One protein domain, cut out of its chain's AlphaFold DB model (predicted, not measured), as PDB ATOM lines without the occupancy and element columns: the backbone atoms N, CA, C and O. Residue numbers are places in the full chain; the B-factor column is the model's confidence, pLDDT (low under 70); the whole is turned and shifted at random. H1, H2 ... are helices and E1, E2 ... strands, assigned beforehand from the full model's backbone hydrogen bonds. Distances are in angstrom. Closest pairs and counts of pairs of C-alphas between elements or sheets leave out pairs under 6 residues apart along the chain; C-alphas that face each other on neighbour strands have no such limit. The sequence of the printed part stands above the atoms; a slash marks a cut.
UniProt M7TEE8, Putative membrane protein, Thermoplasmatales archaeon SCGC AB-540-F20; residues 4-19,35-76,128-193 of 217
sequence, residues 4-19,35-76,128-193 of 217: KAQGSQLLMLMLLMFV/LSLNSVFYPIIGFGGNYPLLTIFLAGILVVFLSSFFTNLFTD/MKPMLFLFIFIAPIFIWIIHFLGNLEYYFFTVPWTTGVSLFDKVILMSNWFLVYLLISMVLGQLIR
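What this domain is: This is residues 4 to 19, 35 to 76 and 128 to 193 of the 217 residues of the protein "Putative membrane protein" of Thermoplasmatales archaeon SCGC AB-540-F20 (UniProt M7TEE8). Two long helices, H3 and H4, lie side by side as the core, with H2 crossing them near one end and H5 crossing H3. H1 packs with residues 9 to 16 on residues 128 to 132 of H4, and the small hairpin of E1 and E2 lies at the opposite end of the length from H1. The 124 printed residues hold five named helices and two named strands, in the order H1 H2 H3 H4 E1 E2 H5; the sheet, E1 - E2, is antiparallel and the class is mostly helix. The whole is only just loose, close to compact, with a radius of gyration of the C-alphas of 16.6 A and spans of 54 by 32 by 32 A.

Where its parts are: H1, residues 4 to 19, measures 22.3 A from C-alpha 4 at (-51.728, -36.112, -72.654). H2 is residues 35 to 45. H3, residues 52 to 74, and H4, residues 128 to 150, measure 32.4 A each; H4 has a kink of 33 degrees near residue 135. E1 is residues 156 to 159 and E2 162 to 166. H5, residues 176 to 193, measures 25.8 A and ends at C-alpha 193 at (-21.101, -48.767, -59.667).

How they stand to each other: H3 and H4 touch at a shallow tilt of 11 degrees, opposite ways, closest at the C-alphas of Phe 74 and Pro 130, 6.0 A. H1 touches H4 the same way at 16 degrees, a shallow tilt, closest at the C-alphas of Leu 16 and Leu 132, 5.9 A. H2 touches H4 about perpendicular at 76 degrees, closest at the C-alphas of Leu 37 and Trp 144, 6.2 A. H5 touches H3 at a steep tilt of 50 degrees, closest at the C-alphas of Gly 60 and Ser 185, 5.9 A. In the hairpin, N 157 and O 165 are within hydrogen-bond range at 2.9 A. Every O i to N i+4 pair is within range in H1, H3 and H5, against 4 of 7 in H2 and 15 of 19 in H4.

The domain as a whole: The C-alphas of Lys 4 and Thr 163, the two farthest apart, are 54.7 A apart. Residues 20 to 34 and 77 to 127 are not printed, with C-alpha gaps of 19.6 A and 11.7 A. Of the links printed whole, none is long. Residues 4 to 7 have pLDDT under 70.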
ATOM      1  N   LYS A   4     -51.634 -34.672 -72.950       57.22
ATOM      2  CA  LYS A   4     -51.728 -36.112 -72.654       57.22
ATOM      3  C   LYS A   4     -50.542 -36.649 -71.844       57.22
ATOM      4  O   LYS A   4     -50.736 -37.502 -70.981       57.22
ATOM      5  N   ALA A   5     -49.323 -36.169 -72.098       58.19
ATOM      6  CA  ALA A   5     -48.136 -36.619 -71.363       58.19
ATOM      7  C   ALA A   5     -48.098 -36.027 -69.947       58.19
ATOM      8  O   ALA A   5     -47.786 -36.735 -68.992       58.19
ATOM      9  N   GLN A   6     -48.497 -34.759 -69.806       60.09
ATOM     10  CA  GLN A   6     -48.622 -34.098 -68.509       60.09
ATOM     11  C   GLN A   6     -49.775 -34.692 -67.680       60.09
ATOM     12  O   GLN A   6     -49.591 -34.973 -66.497       60.09
ATOM     13  N   GLY A   7     -50.918 -34.995 -68.307       66.88
ATOM     14  CA  GLY A   7     -52.030 -35.704 -67.669       66.88
ATOM     15  C   GLY A   7     -51.653 -37.117 -67.214       66.88
ATOM     16  O   GLY A   7     -51.919 -37.488 -66.075       66.88
ATOM     17  N   SER A   8     -50.945 -37.890 -68.047       71.19
ATOM     18  CA  SER A   8     -50.459 -39.223 -67.656       71.19
ATOM     19  C   SER A   8     -49.439 -39.177 -66.515       71.19
ATOM     20  O   SER A   8     -49.392 -40.112 -65.719       71.19
ATOM     21  N   GLN A   9     -48.617 -38.128 -66.437       74.75
ATOM     22  CA  GLN A   9     -47.647 -37.944 -65.360       74.75
ATOM     23  C   GLN A   9     -48.335 -37.613 -64.031       74.75
ATOM     24  O   GLN A   9     -48.019 -38.225 -63.012       74.75
ATOM     25  N   LEU A  10     -49.297 -36.689 -64.043       82.25
ATOM     26  CA  LEU A  10     -50.078 -36.333 -62.858       82.25
ATOM     27  C   LEU A  10     -50.876 -37.529 -62.330       82.25
ATOM     28  O   LEU A  10     -50.806 -37.822 -61.140       82.25
ATOM     29  N   LEU A  11     -51.539 -38.283 -63.213       84.38
ATOM     30  CA  LEU A  11     -52.253 -39.508 -62.834       84.38
ATOM     31  C   LEU A  11     -51.334 -40.530 -62.159       84.38
ATOM     32  O   LEU A  11     -51.725 -41.172 -61.190       84.38
ATOM     33  N   MET A  12     -50.099 -40.667 -62.637       83.12
ATOM     34  CA  MET A  12     -49.140 -41.609 -62.065       83.12
ATOM     35  C   MET A  12     -48.649 -41.184 -60.682       83.12
ATOM     36  O   MET A  12     -48.489 -42.031 -59.808       83.12
ATOM     37  N   LEU A  13     -48.454 -39.881 -60.466       85.12
ATOM     38  CA  LEU A  13     -48.134 -39.333 -59.146       85.12
ATOM     39  C   LEU A  13     -49.298 -39.518 -58.171       85.12
ATOM     40  O   LEU A  13     -49.079 -39.951 -57.045       85.12
ATOM     41  N   MET A  14     -50.531 -39.257 -58.610       88.75
ATOM     42  CA  MET A  14     -51.727 -39.491 -57.797       88.75
ATOM     43  C   MET A  14     -51.872 -40.966 -57.426       88.75
ATOM     44  O   MET A  14     -52.167 -41.284 -56.277       88.75
ATOM     45  N   LEU A  15     -51.616 -41.868 -58.375       88.12
ATOM     46  CA  LEU A  15     -51.651 -43.306 -58.134       88.12
ATOM     47  C   LEU A  15     -50.562 -43.716 -57.133       88.12
ATOM     48  O   LEU A  15     -50.853 -44.441 -56.187       88.12
ATOM     49  N   LEU A  16     -49.340 -43.197 -57.276       87.81
ATOM     50  CA  LEU A  16     -48.273 -43.418 -56.301       87.81
ATOM     51  C   LEU A  16     -48.698 -42.943 -54.905       87.81
ATOM     52  O   LEU A  16     -48.610 -43.720 -53.962       87.81
ATOM     53  N   MET A  17     -49.224 -41.723 -54.773       89.19
ATOM     54  CA  MET A  17     -49.712 -41.195 -53.493       89.19
ATOM     55  C   MET A  17     -50.838 -42.046 -52.900       89.19
ATOM     56  O   MET A  17     -50.815 -42.330 -51.704       89.19
ATOM     57  N   PHE A  18     -51.791 -42.489 -53.719       90.31
ATOM     58  CA  PHE A  18     -52.861 -43.381 -53.281       90.31
ATOM     59  C   PHE A  18     -52.299 -44.698 -52.741       90.31
ATOM     60  O   PHE A  18     -52.662 -45.114 -51.646       90.31
ATOM     61  N   VAL A  19     -51.354 -45.314 -53.456       89.25
ATOM     62  CA  VAL A  19     -50.683 -46.541 -53.007       89.25
ATOM     63  C   VAL A  19     -49.885 -46.303 -51.725       89.25
ATOM     64  O   VAL A  19     -49.920 -47.148 -50.837       89.25
ATOM     65  N   LEU A  35     -45.918 -58.972 -40.476       94.56
ATOM     66  CA  LEU A  35     -45.931 -60.340 -39.959       94.56
ATOM     67  C   LEU A  35     -45.573 -61.358 -41.046       94.56
ATOM     68  O   LEU A  35     -44.777 -62.263 -40.798       94.56
ATOM     69  N   SER A  36     -46.101 -61.170 -42.260       94.81
ATOM     70  CA  SER A  36     -45.807 -62.040 -43.405       94.81
ATOM     71  C   SER A  36     -44.329 -62.005 -43.777       94.81
ATOM     72  O   SER A  36     -43.729 -63.041 -44.027       94.81
ATOM     73  N   LEU A  37     -43.716 -60.820 -43.786       94.69
ATOM     74  CA  LEU A  37     -42.280 -60.700 -44.027       94.69
ATOM     75  C   LEU A  37     -41.455 -61.126 -42.819       94.69
ATOM     76  O   LEU A  37     -40.351 -61.630 -43.001       94.69
ATOM     77  N   ASN A  38     -41.976 -60.979 -41.600       94.19
ATOM     78  CA  ASN A  38     -41.267 -61.400 -40.402       94.19
ATOM     79  C   ASN A  38     -41.013 -62.906 -40.386       94.19
ATOM     80  O   ASN A  38     -39.908 -63.312 -40.051       94.19
ATOM     81  N   SER A  39     -41.971 -63.730 -40.816       92.88
ATOM     82  CA  SER A  39     -41.777 -65.188 -40.874       92.88
ATOM     83  C   SER A  39     -40.624 -65.614 -41.795       92.88
ATOM     84  O   SER A  39     -40.006 -66.649 -41.556       92.88
ATOM     85  N   VAL A  40     -40.297 -64.803 -42.808       93.31
ATOM     86  CA  VAL A  40     -39.225 -65.078 -43.776       93.31
ATOM     87  C   VAL A  40     -37.925 -64.373 -43.393       93.31
ATOM     88  O   VAL A  40     -36.873 -64.999 -43.326       93.31
ATOM     89  N   PHE A  41     -37.960 -63.068 -43.135       92.56
ATOM     90  CA  PHE A  41     -36.753 -62.269 -42.927       92.56
ATOM     91  C   PHE A  41     -36.190 -62.365 -41.513       92.56
ATOM     92  O   PHE A  41     -34.972 -62.307 -41.357       92.56
ATOM     93  N   TYR A  42     -37.021 -62.566 -40.486       91.81
ATOM     94  CA  TYR A  42     -36.526 -62.730 -39.119       91.81
ATOM     95  C   TYR A  42     -35.541 -63.903 -38.966       91.81
ATOM     96  O   TYR A  42     -34.445 -63.670 -38.452       91.81
ATOM     97  N   PRO A  43     -35.832 -65.130 -39.450       91.81
ATOM     98  CA  PRO A  43     -34.882 -66.237 -39.331       91.81
ATOM     99  C   PRO A  43     -33.637 -66.077 -40.218       91.81
ATOM    100  O   PRO A  43     -32.581 -66.589 -39.865       91.81
ATOM    101  N   ILE A  44     -33.735 -65.372 -41.352       92.00
ATOM    102  CA  ILE A  44     -32.624 -65.253 -42.316       92.00
ATOM    103  C   ILE A  44     -31.669 -64.114 -41.939       92.00
ATOM    104  O   ILE A  44     -30.454 -64.291 -41.965       92.00
ATOM    105  N   ILE A  45     -32.206 -62.932 -41.620       92.12
ATOM    106  CA  ILE A  45     -31.430 -61.695 -41.422       92.12
ATOM    107  C   ILE A  45     -31.756 -60.963 -40.112       92.12
ATOM    108  O   ILE A  45     -31.198 -59.896 -39.860       92.12
ATOM    109  N   GLY A  46     -32.653 -61.491 -39.276       86.38
ATOM    110  CA  GLY A  46     -33.053 -60.864 -38.010       86.38
ATOM    111  C   GLY A  46     -32.092 -61.113 -36.844       86.38
ATOM    112  O   GLY A  46     -32.148 -60.385 -35.858       86.38
ATOM    113  N   PHE A  47     -31.209 -62.116 -36.934       89.25
ATOM    114  CA  PHE A  47     -30.193 -62.447 -35.916       89.25
ATOM    115  C   PHE A  47     -30.722 -62.534 -34.470       89.25
ATOM    116  O   PHE A  47     -30.029 -62.159 -33.520       89.25
ATOM    117  N   GLY A  48     -31.970 -62.981 -34.300       84.94
ATOM    118  CA  GLY A  48     -32.629 -63.036 -32.992       84.94
ATOM    119  C   GLY A  48     -32.812 -61.673 -32.309       84.94
ATOM    120  O   GLY A  48     -32.999 -61.637 -31.103       84.94
ATOM    121  N   GLY A  49     -32.700 -60.562 -33.046       85.00
ATOM    122  CA  GLY A  49     -32.822 -59.197 -32.520       85.00
ATOM    123  C   GLY A  49     -31.531 -58.585 -31.961       85.00
ATOM    124  O   GLY A  49     -31.499 -57.392 -31.681       85.00
ATOM    125  N   ASN A  50     -30.440 -59.350 -31.863       85.94
ATOM    126  CA  ASN A  50     -29.211 -58.896 -31.197       85.94
ATOM    127  C   ASN A  50     -28.383 -57.892 -32.015       85.94
ATOM    128  O   ASN A  50     -27.612 -57.115 -31.454       85.94
ATOM    129  N   TYR A  51     -28.516 -57.909 -33.344       88.69
ATOM    130  CA  TYR A  51     -27.687 -57.104 -34.248       88.69
ATOM    131  C   TYR A  51     -28.535 -56.246 -35.198       88.69
ATOM    132  O   TYR A  51     -28.486 -56.442 -36.417       88.69
ATOM    133  N   PRO A  52     -29.282 -55.252 -34.682       89.56
ATOM    134  CA  PRO A  52     -30.199 -54.451 -35.495       89.56
ATOM    135  C   PRO A  52     -29.504 -53.709 -36.640       89.56
ATOM    136  O   PRO A  52     -30.039 -53.634 -37.743       89.56
ATOM    137  N   LEU A  53     -28.284 -53.208 -36.418       89.75
ATOM    138  CA  LEU A  53     -27.507 -52.540 -37.466       89.75
ATOM    139  C   LEU A  53     -27.123 -53.492 -38.604       89.75
ATOM    140  O   LEU A  53     -27.167 -53.100 -39.770       89.75
ATOM    141  N   LEU A  54     -26.779 -54.742 -38.281       90.81
ATOM    142  CA  LEU A  54     -26.446 -55.754 -39.280       90.81
ATOM    143  C   LEU A  54     -27.691 -56.161 -40.076       90.81
ATOM    144  O   LEU A  54     -27.623 -56.291 -41.297       90.81
ATOM    145  N   THR A  55     -28.841 -56.284 -39.411       92.56
ATOM    146  CA  THR A  55     -30.130 -56.514 -40.075       92.56
ATOM    147  C   THR A  55     -30.475 -55.381 -41.040       92.56
ATOM    148  O   THR A  55     -30.789 -55.646 -42.200       92.56
ATOM    149  N   ILE A  56     -30.351 -54.116 -40.609       92.25
ATOM    150  CA  ILE A  56     -30.568 -52.945 -41.477       92.25
ATOM    151  C   ILE A  56     -29.584 -52.958 -42.652       92.25
ATOM    152  O   ILE A  56     -29.972 -52.644 -43.777       92.25
ATOM    153  N   PHE A  57     -28.327 -53.344 -42.423       92.31
ATOM    154  CA  PHE A  57     -27.316 -53.434 -43.472       92.31
ATOM    155  C   PHE A  57     -27.675 -54.468 -44.543       92.31
ATOM    156  O   PHE A  57     -27.686 -54.139 -45.731       92.31
ATOM    157  N   LEU A  58     -28.031 -55.691 -44.143       93.06
ATOM    158  CA  LEU A  58     -28.432 -56.747 -45.076       93.06
ATOM    159  C   LEU A  58     -29.734 -56.410 -45.805       93.06
ATOM    160  O   LEU A  58     -29.824 -56.594 -47.021       93.06
ATOM    161  N   ALA A  59     -30.717 -55.851 -45.098       92.81
ATOM    162  CA  ALA A  59     -31.941 -55.361 -45.720       92.81
ATOM    163  C   ALA A  59     -31.641 -54.227 -46.716       92.81
ATOM    164  O   ALA A  59     -32.202 -54.200 -47.807       92.81
ATOM    165  N   GLY A  60     -30.700 -53.337 -46.390       91.88
ATOM    166  CA  GLY A  60     -30.216 -52.284 -47.277       91.88
ATOM    167  C   GLY A  60     -29.593 -52.827 -48.562       91.88
ATOM    168  O   GLY A  60     -29.949 -52.373 -49.649       91.88
ATOM    169  N   ILE A  61     -28.730 -53.845 -48.463       91.50
ATOM    170  CA  ILE A  61     -28.182 -54.554 -49.632       91.50
ATOM    171  C   ILE A  61     -29.314 -55.104 -50.497       91.50
ATOM    172  O   ILE A  61     -29.324 -54.881 -51.708       91.50
ATOM    173  N   LEU A  62     -30.277 -55.789 -49.880       91.62
ATOM    174  CA  LEU A  62     -31.408 -56.388 -50.578       91.62
ATOM    175  C   LEU A  62     -32.244 -55.321 -51.298       91.62
ATOM    176  O   LEU A  62     -32.542 -55.474 -52.482       91.62
ATOM    177  N   VAL A  63     -32.554 -54.203 -50.639       91.31
ATOM    178  CA  VAL A  63     -33.300 -53.088 -51.243       91.31
ATOM    179  C   VAL A  63     -32.532 -52.468 -52.411       91.31
ATOM    180  O   VAL A  63     -33.114 -52.257 -53.475       91.31
ATOM    181  N   VAL A  64     -31.230 -52.200 -52.258       89.62
ATOM    182  CA  VAL A  64     -30.395 -51.642 -53.338       89.62
ATOM    183  C   VAL A  64     -30.315 -52.608 -54.518       89.62
ATOM    184  O   VAL A  64     -30.396 -52.175 -55.673       89.62
ATOM    185  N   PHE A  65     -30.195 -53.906 -54.248       88.56
ATOM    186  CA  PHE A  65     -30.177 -54.945 -55.267       88.56
ATOM    187  C   PHE A  65     -31.506 -55.010 -56.030       88.56
ATOM    188  O   PHE A  65     -31.498 -54.866 -57.252       88.56
ATOM    189  N   LEU A  66     -32.644 -55.132 -55.330       89.06
ATOM    190  CA  LEU A  66     -33.976 -55.148 -55.949       89.06
ATOM    191  C   LEU A  66     -34.226 -53.867 -56.750       89.06
ATOM    192  O   LEU A  66     -34.654 -53.927 -57.902       89.06
ATOM    193  N   SER A  67     -33.922 -52.712 -56.158       87.50
ATOM    194  CA  SER A  67     -34.065 -51.406 -56.801       87.50
ATOM    195  C   SER A  67     -33.282 -51.346 -58.110       87.50
ATOM    196  O   SER A  67     -33.835 -50.997 -59.155       87.50
ATOM    197  N   SER A  68     -32.013 -51.762 -58.085       85.12
ATOM    198  CA  SER A  68     -31.149 -51.773 -59.269       85.12
ATOM    199  C   SER A  68     -31.646 -52.758 -60.326       85.12
ATOM    200  O   SER A  68     -31.678 -52.418 -61.509       85.12
ATOM    201  N   PHE A  69     -32.075 -53.950 -59.906       86.44
ATOM    202  CA  PHE A  69     -32.597 -54.988 -60.789       86.44
ATOM    203  C   PHE A  69     -33.850 -54.516 -61.534       86.44
ATOM    204  O   PHE A  69     -33.865 -54.505 -62.766       86.44
ATOM    205  N   PHE A  70     -34.872 -54.052 -60.809       85.31
ATOM    206  CA  PHE A  70     -36.113 -53.572 -61.418       85.31
ATOM    207  C   PHE A  70     -35.895 -52.311 -62.250       85.31
ATOM    208  O   PHE A  70     -36.426 -52.203 -63.355       85.31
ATOM    209  N   THR A  71     -35.072 -51.377 -61.770       83.81
ATOM    210  CA  THR A  71     -34.735 -50.178 -62.544       83.81
ATOM    211  C   THR A  71     -34.091 -50.563 -63.871       83.81
ATOM    212  O   THR A  71     -34.479 -50.028 -64.906       83.81
ATOM    213  N   ASN A  72     -33.155 -51.514 -63.876       84.00
ATOM    214  CA  ASN A  72     -32.519 -51.968 -65.105       84.00
ATOM    215  C   ASN A  72     -33.485 -52.716 -66.037       84.00
ATOM    216  O   ASN A  72     -33.412 -52.527 -67.247       84.00
ATOM    217  N   LEU A  73     -34.387 -53.531 -65.484       84.25
ATOM    218  CA  LEU A  73     -35.374 -54.284 -66.260       84.25
ATOM    219  C   LEU A  73     -36.346 -53.361 -67.004       84.25
ATOM    220  O   LEU A  73     -36.707 -53.628 -68.147       84.25
ATOM    221  N   PHE A  74     -36.775 -52.279 -66.357       81.19
ATOM    222  CA  PHE A  74     -37.835 -51.432 -66.887       81.19
ATOM    223  C   PHE A  74     -37.358 -50.126 -67.544       81.19
ATOM    224  O   PHE A  74     -38.155 -49.444 -68.194       81.19
ATOM    225  N   THR A  75     -36.087 -49.746 -67.388       83.50
ATOM    226  CA  THR A  75     -35.546 -48.498 -67.951       83.50
ATOM    227  C   THR A  75     -34.921 -48.726 -69.324       83.50
ATOM    228  O   THR A  75     -33.970 -49.489 -69.477       83.50
ATOM    229  N   ASP A  76     -35.383 -47.979 -70.331       84.81
ATOM    230  CA  ASP A  76     -34.706 -47.900 -71.630       84.81
ATOM    231  C   ASP A  76     -33.519 -46.924 -71.559       84.81
ATOM    232  O   ASP A  76     -33.622 -45.727 -71.856       84.81
ATOM    233  N   MET A 128     -41.145 -43.219 -65.075       74.94
ATOM    234  CA  MET A 128     -42.084 -43.090 -63.962       74.94
ATOM    235  C   MET A 128     -42.929 -44.349 -63.752       74.94
ATOM    236  O   MET A 128     -43.181 -44.714 -62.607       74.94
ATOM    237  N   LYS A 129     -43.341 -45.053 -64.822       74.12
ATOM    238  CA  LYS A 129     -44.151 -46.286 -64.681       74.12
ATOM    239  C   LYS A 129     -43.466 -47.334 -63.793       74.12
ATOM    240  O   LYS A 129     -44.131 -47.887 -62.921       74.12
ATOM    241  N   PRO A 130     -42.153 -47.575 -63.945       77.31
ATOM    242  CA  PRO A 130     -41.421 -48.513 -63.101       77.31
ATOM    243  C   PRO A 130     -41.325 -48.091 -61.635       77.31
ATOM    244  O   PRO A 130     -41.191 -48.953 -60.773       77.31
ATOM    245  N   MET A 131     -41.412 -46.790 -61.334       82.06
ATOM    246  CA  MET A 131     -41.282 -46.270 -59.969       82.06
ATOM    247  C   MET A 131     -42.383 -46.804 -59.050       82.06
ATOM    248  O   MET A 131     -42.104 -47.156 -57.908       82.06
ATOM    249  N   LEU A 132     -43.614 -46.912 -59.556       84.06
ATOM    250  CA  LEU A 132     -44.725 -47.486 -58.803       84.06
ATOM    251  C   LEU A 132     -44.462 -48.953 -58.447       84.06
ATOM    252  O   LEU A 132     -44.627 -49.348 -57.298       84.06
ATOM    253  N   PHE A 133     -44.036 -49.748 -59.430       82.94
ATOM    254  CA  PHE A 133     -43.706 -51.153 -59.203       82.94
ATOM    255  C   PHE A 133     -42.581 -51.278 -58.181       82.94
ATOM    256  O   PHE A 133     -42.713 -52.006 -57.203       82.94
ATOM    257  N   LEU A 134     -41.512 -50.502 -58.355       87.31
ATOM    258  CA  LEU A 134     -40.390 -50.452 -57.427       87.31
ATOM    259  C   LEU A 134     -40.849 -50.112 -56.003       87.31
ATOM    260  O   LEU A 134     -40.424 -50.767 -55.055       87.31
ATOM    261  N   PHE A 135     -41.759 -49.149 -55.846       88.81
ATOM    262  CA  PHE A 135     -42.330 -48.807 -54.547       88.81
ATOM    263  C   PHE A 135     -43.104 -49.973 -53.922       88.81
ATOM    264  O   PHE A 135     -42.890 -50.273 -52.753       88.81
ATOM    265  N   ILE A 136     -43.948 -50.667 -54.691       89.00
ATOM    266  CA  ILE A 136     -44.735 -51.815 -54.206       89.00
ATOM    267  C   ILE A 136     -43.832 -52.950 -53.707       89.00
ATOM    268  O   ILE A 136     -44.181 -53.613 -52.737       89.00
ATOM    269  N   PHE A 137     -42.666 -53.164 -54.320       88.62
ATOM    270  CA  PHE A 137     -41.723 -54.196 -53.875       88.62
ATOM    271  C   PHE A 137     -40.847 -53.756 -52.698       88.62
ATOM    272  O   PHE A 137     -40.502 -54.572 -51.847       88.62
ATOM    273  N   ILE A 138     -40.478 -52.476 -52.634       91.12
ATOM    274  CA  ILE A 138     -39.552 -51.970 -51.616       91.12
ATOM    275  C   ILE A 138     -40.273 -51.546 -50.329       91.12
ATOM    276  O   ILE A 138     -39.753 -51.769 -49.236       91.12
ATOM    277  N   ALA A 139     -41.469 -50.962 -50.423       92.69
ATOM    278  CA  ALA A 139     -42.228 -50.493 -49.263       92.69
ATOM    279  C   ALA A 139     -42.504 -51.595 -48.221       92.69
ATOM    280  O   ALA A 139     -42.293 -51.328 -47.037       92.69
ATOM    281  N   PRO A 140     -42.880 -52.834 -48.605       93.81
ATOM    282  CA  PRO A 140     -43.027 -53.935 -47.660       93.81
ATOM    283  C   PRO A 140     -41.777 -54.195 -46.817       93.81
ATOM    284  O   PRO A 140     -41.884 -54.397 -45.610       93.81
ATOM    285  N   ILE A 141     -40.584 -54.110 -47.415       93.81
ATOM    286  CA  ILE A 141     -39.318 -54.316 -46.699       93.81
ATOM    287  C   ILE A 141     -39.138 -53.243 -45.621       93.81
ATOM    288  O   ILE A 141     -38.767 -53.562 -44.496       93.81
ATOM    289  N   PHE A 142     -39.451 -51.981 -45.923       93.25
ATOM    290  CA  PHE A 142     -39.394 -50.908 -44.928       93.25
ATOM    291  C   PHE A 142     -40.413 -51.081 -43.803       93.25
ATOM    292  O   PHE A 142     -40.078 -50.851 -42.643       93.25
ATOM    293  N   ILE A 143     -41.636 -51.504 -44.127       94.25
ATOM    294  CA  ILE A 143     -42.667 -51.812 -43.125       94.25
ATOM    295  C   ILE A 143     -42.171 -52.911 -42.189       94.25
ATOM    296  O   ILE A 143     -42.300 -52.791 -40.971       94.25
ATOM    297  N   TRP A 144     -41.552 -53.949 -42.750       95.12
ATOM    298  CA  TRP A 144     -40.951 -55.008 -41.960       95.12
ATOM    299  C   TRP A 144     -39.800 -54.505 -41.083       95.12
ATOM    300  O   TRP A 144     -39.785 -54.841 -39.906       95.12
ATOM    301  N   ILE A 145     -38.887 -53.667 -41.589       93.38
ATOM    302  CA  ILE A 145     -37.799 -53.090 -40.774       93.38
ATOM    303  C   ILE A 145     -38.374 -52.320 -39.582       93.38
ATOM    304  O   ILE A 145     -37.923 -52.516 -38.459       93.38
ATOM    305  N   ILE A 146     -39.386 -51.476 -39.801       92.06
ATOM    306  CA  ILE A 146     -40.027 -50.709 -38.722       92.06
ATOM    307  C   ILE A 146     -40.614 -51.654 -37.667       92.06
ATOM    308  O   ILE A 146     -40.403 -51.444 -36.475       92.06
ATOM    309  N   HIS A 147     -41.320 -52.703 -38.098       93.25
ATOM    310  CA  HIS A 147     -41.895 -53.702 -37.198       93.25
ATOM    311  C   HIS A 147     -40.826 -54.488 -36.435       93.25
ATOM    312  O   HIS A 147     -40.925 -54.631 -35.221       93.25
ATOM    313  N   PHE A 148     -39.788 -54.957 -37.127       93.19
ATOM    314  CA  PHE A 148     -38.665 -55.672 -36.530       93.19
ATOM    315  C   PHE A 148     -37.995 -54.825 -35.450       93.19
ATOM    316  O   PHE A 148     -37.868 -55.283 -34.322       93.19
ATOM    317  N   LEU A 149     -37.638 -53.578 -35.776       91.50
ATOM    318  CA  LEU A 149     -36.990 -52.660 -34.842       91.50
ATOM    319  C   LEU A 149     -37.889 -52.304 -33.654       91.50
ATOM    320  O   LEU A 149     -37.388 -52.147 -32.545       91.50
ATOM    321  N   GLY A 150     -39.201 -52.184 -33.878       89.88
ATOM    322  CA  GLY A 150     -40.173 -51.859 -32.833       89.88
ATOM    323  C   GLY A 150     -40.383 -52.981 -31.814       89.88
ATOM    324  O   GLY A 150     -40.831 -52.707 -30.707       89.88
ATOM    325  N   ASN A 151     -40.031 -54.219 -32.169       89.38
ATOM    326  CA  ASN A 151     -40.139 -55.390 -31.299       89.38
ATOM    327  C   ASN A 151     -38.824 -55.738 -30.581       89.38
ATOM    328  O   ASN A 151     -38.742 -56.781 -29.936       89.38
ATOM    329  N   LEU A 152     -37.780 -54.917 -30.718       88.50
ATOM    330  CA  LEU A 152     -36.507 -55.156 -30.044       88.50
ATOM    331  C   LEU A 152     -36.556 -54.668 -28.598       88.50
ATOM    332  O   LEU A 152     -36.982 -53.547 -28.332       88.50
ATOM    333  N   GLU A 153     -36.011 -55.468 -27.683       81.81
ATOM    334  CA  GLU A 153     -35.795 -55.046 -26.293       81.81
ATOM    335  C   GLU A 153     -34.764 -53.909 -26.205       81.81
ATOM    336  O   GLU A 153     -34.904 -52.992 -25.398       81.81
ATOM    337  N   TYR A 154     -33.747 -53.934 -27.077       81.81
ATOM    338  CA  TYR A 154     -32.706 -52.914 -27.156       81.81
ATOM    339  C   TYR A 154     -32.555 -52.387 -28.586       81.81
ATOM    340  O   TYR A 154     -32.006 -53.047 -29.466       81.81
ATOM    341  N   TYR A 155     -33.029 -51.162 -28.815       84.56
ATOM    342  CA  TYR A 155     -32.973 -50.474 -30.113       84.56
ATOM    343  C   TYR A 155     -31.986 -49.297 -30.121       84.56
ATOM    344  O   TYR A 155     -32.113 -48.375 -30.929       84.56
ATOM    345  N   PHE A 156     -30.996 -49.307 -29.226       86.56
ATOM    346  CA  PHE A 156     -29.964 -48.278 -29.162       86.56
ATOM    347  C   PHE A 156     -28.666 -48.757 -29.812       86.56
ATOM    348  O   PHE A 156     -28.352 -49.946 -29.836       86.56
ATOM    349  N   PHE A 157     -27.887 -47.822 -30.345       85.38
ATOM    350  CA  PHE A 157     -26.557 -48.092 -30.874       85.38
ATOM    351  C   PHE A 157     -25.569 -47.001 -30.467       85.38
ATOM    352  O   PHE A 157     -25.948 -45.900 -30.067       85.38
ATOM    353  N   THR A 158     -24.283 -47.318 -30.554       87.25
ATOM    354  CA  THR A 158     -23.204 -46.405 -30.169       87.25
ATOM    355  C   THR A 158     -22.464 -45.922 -31.405       87.25
ATOM    356  O   THR A 158     -22.198 -46.692 -32.328       87.25
ATOM    357  N   VAL A 159     -22.123 -44.638 -31.410       86.12
ATOM    358  CA  VAL A 159     -21.301 -43.987 -32.433       86.12
ATOM    359  C   VAL A 159     -20.088 -43.333 -31.763       86.12
ATOM    360  O   VAL A 159     -20.140 -43.053 -30.567       86.12
ATOM    361  N   PRO A 160     -18.993 -43.048 -32.494       87.62
ATOM    362  CA  PRO A 160     -17.758 -42.527 -31.892       87.62
ATOM    363  C   PRO A 160     -17.918 -41.243 -31.064       87.62
ATOM    364  O   PRO A 160     -17.082 -40.955 -30.215       87.62
ATOM    365  N   TRP A 161     -18.971 -40.464 -31.317       86.94
ATOM    366  CA  TRP A 161     -19.241 -39.184 -30.661       86.94
ATOM    367  C   TRP A 161     -20.370 -39.227 -29.619       86.94
ATOM    368  O   TRP A 161     -20.581 -38.231 -28.935       86.94
ATOM    369  N   THR A 162     -21.123 -40.327 -29.495       88.31
ATOM    370  CA  THR A 162     -22.154 -40.475 -28.455       88.31
ATOM    371  C   THR A 162     -22.540 -41.939 -28.229       88.31
ATOM    372  O   THR A 162     -22.613 -42.749 -29.157       88.31
ATOM    373  N   THR A 163     -22.809 -42.280 -26.973       82.75
ATOM    374  CA  THR A 163     -23.267 -43.603 -26.543       82.75
ATOM    375  C   THR A 163     -24.782 -43.594 -26.368       82.75
ATOM    376  O   THR A 163     -25.304 -42.732 -25.667       82.75
ATOM    377  N   GLY A 164     -25.488 -44.566 -26.956       82.69
ATOM    378  CA  GLY A 164     -26.929 -44.743 -26.726       82.69
ATOM    379  C   GLY A 164     -27.839 -43.913 -27.635       82.69
ATOM    380  O   GLY A 164     -28.799 -43.307 -27.172       82.69
ATOM    381  N   VAL A 165     -27.570 -43.899 -28.940       85.50
ATOM    382  CA  VAL A 165     -28.474 -43.319 -29.943       85.50
ATOM    383  C   VAL A 165     -29.631 -44.280 -30.186       85.50
ATOM    384  O   VAL A 165     -29.401 -45.408 -30.621       85.50
ATOM    385  N   SER A 166     -30.873 -43.857 -29.946       88.75
ATOM    386  CA  SER A 166     -32.039 -44.686 -30.276       88.75
ATOM    387  C   SER A 166     -32.255 -44.724 -31.788       88.75
ATOM    388  O   SER A 166     -32.125 -43.715 -32.487       88.75
ATOM    389  N   LEU A 167     -32.598 -45.899 -32.317       87.62
ATOM    390  CA  LEU A 167     -32.926 -46.085 -33.731       87.62
ATOM    391  C   LEU A 167     -34.207 -45.352 -34.147       87.62
ATOM    392  O   LEU A 167     -34.350 -45.041 -35.330       87.62
ATOM    393  N   PHE A 168     -35.105 -45.053 -33.206       88.44
ATOM    394  CA  PHE A 168     -36.365 -44.361 -33.475       88.44
ATOM    395  C   PHE A 168     -36.293 -42.845 -33.296       88.44
ATOM    396  O   PHE A 168     -37.136 -42.137 -33.858       88.44
ATOM    397  N   ASP A 169     -35.267 -42.345 -32.604       86.19
ATOM    398  CA  ASP A 169     -35.062 -40.912 -32.410       86.19
ATOM    399  C   ASP A 169     -34.935 -40.190 -33.752       86.19
ATOM    400  O   ASP A 169     -34.513 -40.747 -34.773       86.19
ATOM    401  N   LYS A 170     -35.335 -38.919 -33.746       82.50
ATOM    402  CA  LYS A 170     -35.303 -38.048 -34.918       82.50
ATOM    403  C   LYS A 170     -34.229 -36.992 -34.707       82.50
ATOM    404  O   LYS A 170     -34.342 -36.181 -33.797       82.50
ATOM    405  N   VAL A 171     -33.216 -36.981 -35.569       71.44
ATOM    406  CA  VAL A 171     -32.170 -35.938 -35.551       71.44
ATOM    407  C   VAL A 171     -32.581 -34.716 -36.382       71.44
ATOM    408  O   VAL A 171     -32.200 -33.595 -36.067       71.44
ATOM    409  N   ILE A 172     -33.380 -34.914 -37.439       74.81
ATOM    410  CA  ILE A 172     -33.902 -33.835 -38.298       74.81
ATOM    411  C   ILE A 172     -35.390 -34.105 -38.581       74.81
ATOM    412  O   ILE A 172     -36.243 -33.933 -37.720       74.81
ATOM    413  N   LEU A 173     -35.703 -34.596 -39.784       75.19
ATOM    414  CA  LEU A 173     -37.045 -34.952 -40.261       75.19
ATOM    415  C   LEU A 173     -37.244 -36.471 -40.349       75.19
ATOM    416  O   LEU A 173     -38.344 -36.948 -40.613       75.19
ATOM    417  N   MET A 174     -36.164 -37.232 -40.167       81.81
ATOM    418  CA  MET A 174     -36.104 -38.668 -40.401       81.81
ATOM    419  C   MET A 174     -35.587 -39.387 -39.162       81.81
ATOM    420  O   MET A 174     -34.806 -38.832 -38.389       81.81
ATOM    421  N   SER A 175     -36.060 -40.617 -38.989       88.50
ATOM    422  CA  SER A 175     -35.672 -41.488 -37.884       88.50
ATOM    423  C   SER A 175     -34.273 -42.070 -38.113       88.50
ATOM    424  O   SER A 175     -33.864 -42.280 -39.260       88.50
ATOM    425  N   ASN A 176     -33.533 -42.332 -37.039       90.44
ATOM    426  CA  ASN A 176     -32.129 -42.740 -37.108       90.44
ATOM    427  C   ASN A 176     -31.901 -44.046 -37.874       90.44
ATOM    428  O   ASN A 176     -30.947 -44.133 -38.647       90.44
ATOM    429  N   TRP A 177     -32.793 -45.030 -37.758       89.94
ATOM    430  CA  TRP A 177     -32.698 -46.266 -38.540       89.94
ATOM    431  C   TRP A 177     -32.724 -46.002 -40.053       89.94
ATOM    432  O   TRP A 177     -32.005 -46.647 -40.819       89.94
ATOM    433  N   PHE A 178     -33.518 -45.018 -40.486       90.94
ATOM    434  CA  PHE A 178     -33.626 -44.650 -41.892       90.94
ATOM    435  C   PHE A 178     -32.356 -43.940 -42.367       90.94
ATOM    436  O   PHE A 178     -31.896 -44.184 -43.479       90.94
ATOM    437  N   LEU A 179     -31.743 -43.114 -41.510       90.44
ATOM    438  CA  LEU A 179     -30.450 -42.486 -41.797       90.44
ATOM    439  C   LEU A 179     -29.340 -43.529 -41.953       90.44
ATOM    440  O   LEU A 179     -28.571 -43.464 -42.911       90.44
ATOM    441  N   VAL A 180     -29.290 -44.520 -41.060       89.88
ATOM    442  CA  VAL A 180     -28.345 -45.643 -41.152       89.88
ATOM    443  C   VAL A 180     -28.535 -46.389 -42.474       89.88
ATOM    444  O   VAL A 180     -27.572 -46.581 -43.218       89.88
ATOM    445  N   TYR A 181     -29.778 -46.736 -42.818       91.06
ATOM    446  CA  TYR A 181     -30.108 -47.346 -44.107       91.06
ATOM    447  C   TYR A 181     -29.642 -46.490 -45.299       91.06
ATOM    448  O   TYR A 181     -29.054 -47.023 -46.242       91.06
ATOM    449  N   LEU A 182     -29.884 -45.174 -45.277       91.06
ATOM    450  CA  LEU A 182     -29.498 -44.268 -46.362       91.06
ATOM    451  C   LEU A 182     -27.981 -44.231 -46.551       91.06
ATOM    452  O   LEU A 182     -27.510 -44.337 -47.685       91.06
ATOM    453  N   LEU A 183     -27.221 -44.117 -45.460       90.31
ATOM    454  CA  LEU A 183     -25.758 -44.107 -45.497       90.31
ATOM    455  C   LEU A 183     -25.217 -45.401 -46.107       90.31
ATOM    456  O   LEU A 183     -24.421 -45.361 -47.048       90.31
ATOM    457  N   ILE A 184     -25.711 -46.544 -45.632       89.19
ATOM    458  CA  ILE A 184     -25.348 -47.866 -46.150       89.19
ATOM    459  C   ILE A 184     -25.687 -47.965 -47.641       89.19
ATOM    460  O   ILE A 184     -24.840 -48.335 -48.452       89.19
ATOM    461  N   SER A 185     -26.899 -47.566 -48.025       88.06
ATOM    462  CA  SER A 185     -27.366 -47.626 -49.412       88.06
ATOM    463  C   SER A 185     -26.526 -46.761 -50.349       88.06
ATOM    464  O   SER A 185     -26.226 -47.173 -51.471       88.06
ATOM    465  N   MET A 186     -26.105 -45.573 -49.904       89.00
ATOM    466  CA  MET A 186     -25.230 -44.700 -50.687       89.00
ATOM    467  C   MET A 186     -23.858 -45.336 -50.917       89.00
ATOM    468  O   MET A 186     -23.389 -45.359 -52.058       89.00
ATOM    469  N   VAL A 187     -23.235 -45.875 -49.863       89.44
ATOM    470  CA  VAL A 187     -21.924 -46.536 -49.948       89.44
ATOM    471  C   VAL A 187     -22.002 -47.772 -50.842       89.44
ATOM    472  O   VAL A 187     -21.233 -47.888 -51.798       89.44
ATOM    473  N   LEU A 188     -22.981 -48.650 -50.616       86.50
ATOM    474  CA  LEU A 188     -23.206 -49.840 -51.441       86.50
ATOM    475  C   LEU A 188     -23.472 -49.478 -52.902       86.50
ATOM    476  O   LEU A 188     -22.922 -50.102 -53.807       86.50
ATOM    477  N   GLY A 189     -24.257 -48.430 -53.150       83.00
ATOM    478  CA  GLY A 189     -24.502 -47.937 -54.500       83.00
ATOM    479  C   GLY A 189     -23.218 -47.504 -55.211       83.00
ATOM    480  O   GLY A 189     -23.068 -47.759 -56.407       83.00
ATOM    481  N   GLN A 190     -22.270 -46.874 -54.503       87.19
ATOM    482  CA  GLN A 190     -20.954 -46.554 -55.071       87.19
ATOM    483  C   GLN A 190     -20.144 -47.817 -55.365       87.19
ATOM    484  O   GLN A 190     -19.576 -47.926 -56.452       87.19
ATOM    485  N   LEU A 191     -20.121 -48.774 -54.434       86.25
ATOM    486  CA  LEU A 191     -19.400 -50.037 -54.602       86.25
ATOM    487  C   LEU A 191     -19.909 -50.816 -55.815       86.25
ATOM    488  O   LEU A 191     -19.109 -51.227 -56.650       86.25
ATOM    489  N   ILE A 192     -21.229 -50.934 -55.979       79.81
ATOM    490  CA  ILE A 192     -21.839 -51.593 -57.141       79.81
ATOM    491  C   ILE A 192     -21.442 -50.875 -58.435       79.81
ATOM    492  O   ILE A 192     -21.035 -51.522 -59.397       79.81
ATOM    493  N   ARG A 193     -21.499 -49.536 -58.475       80.44
ATOM    494  CA  ARG A 193     -21.101 -48.767 -59.667       80.44
ATOM    495  C   ARG A 193     -19.640 -48.993 -60.048       80.44
ATOM    496  O   ARG A 193     -19.347 -49.161 -61.229       80.44
TER     497      ARG A 193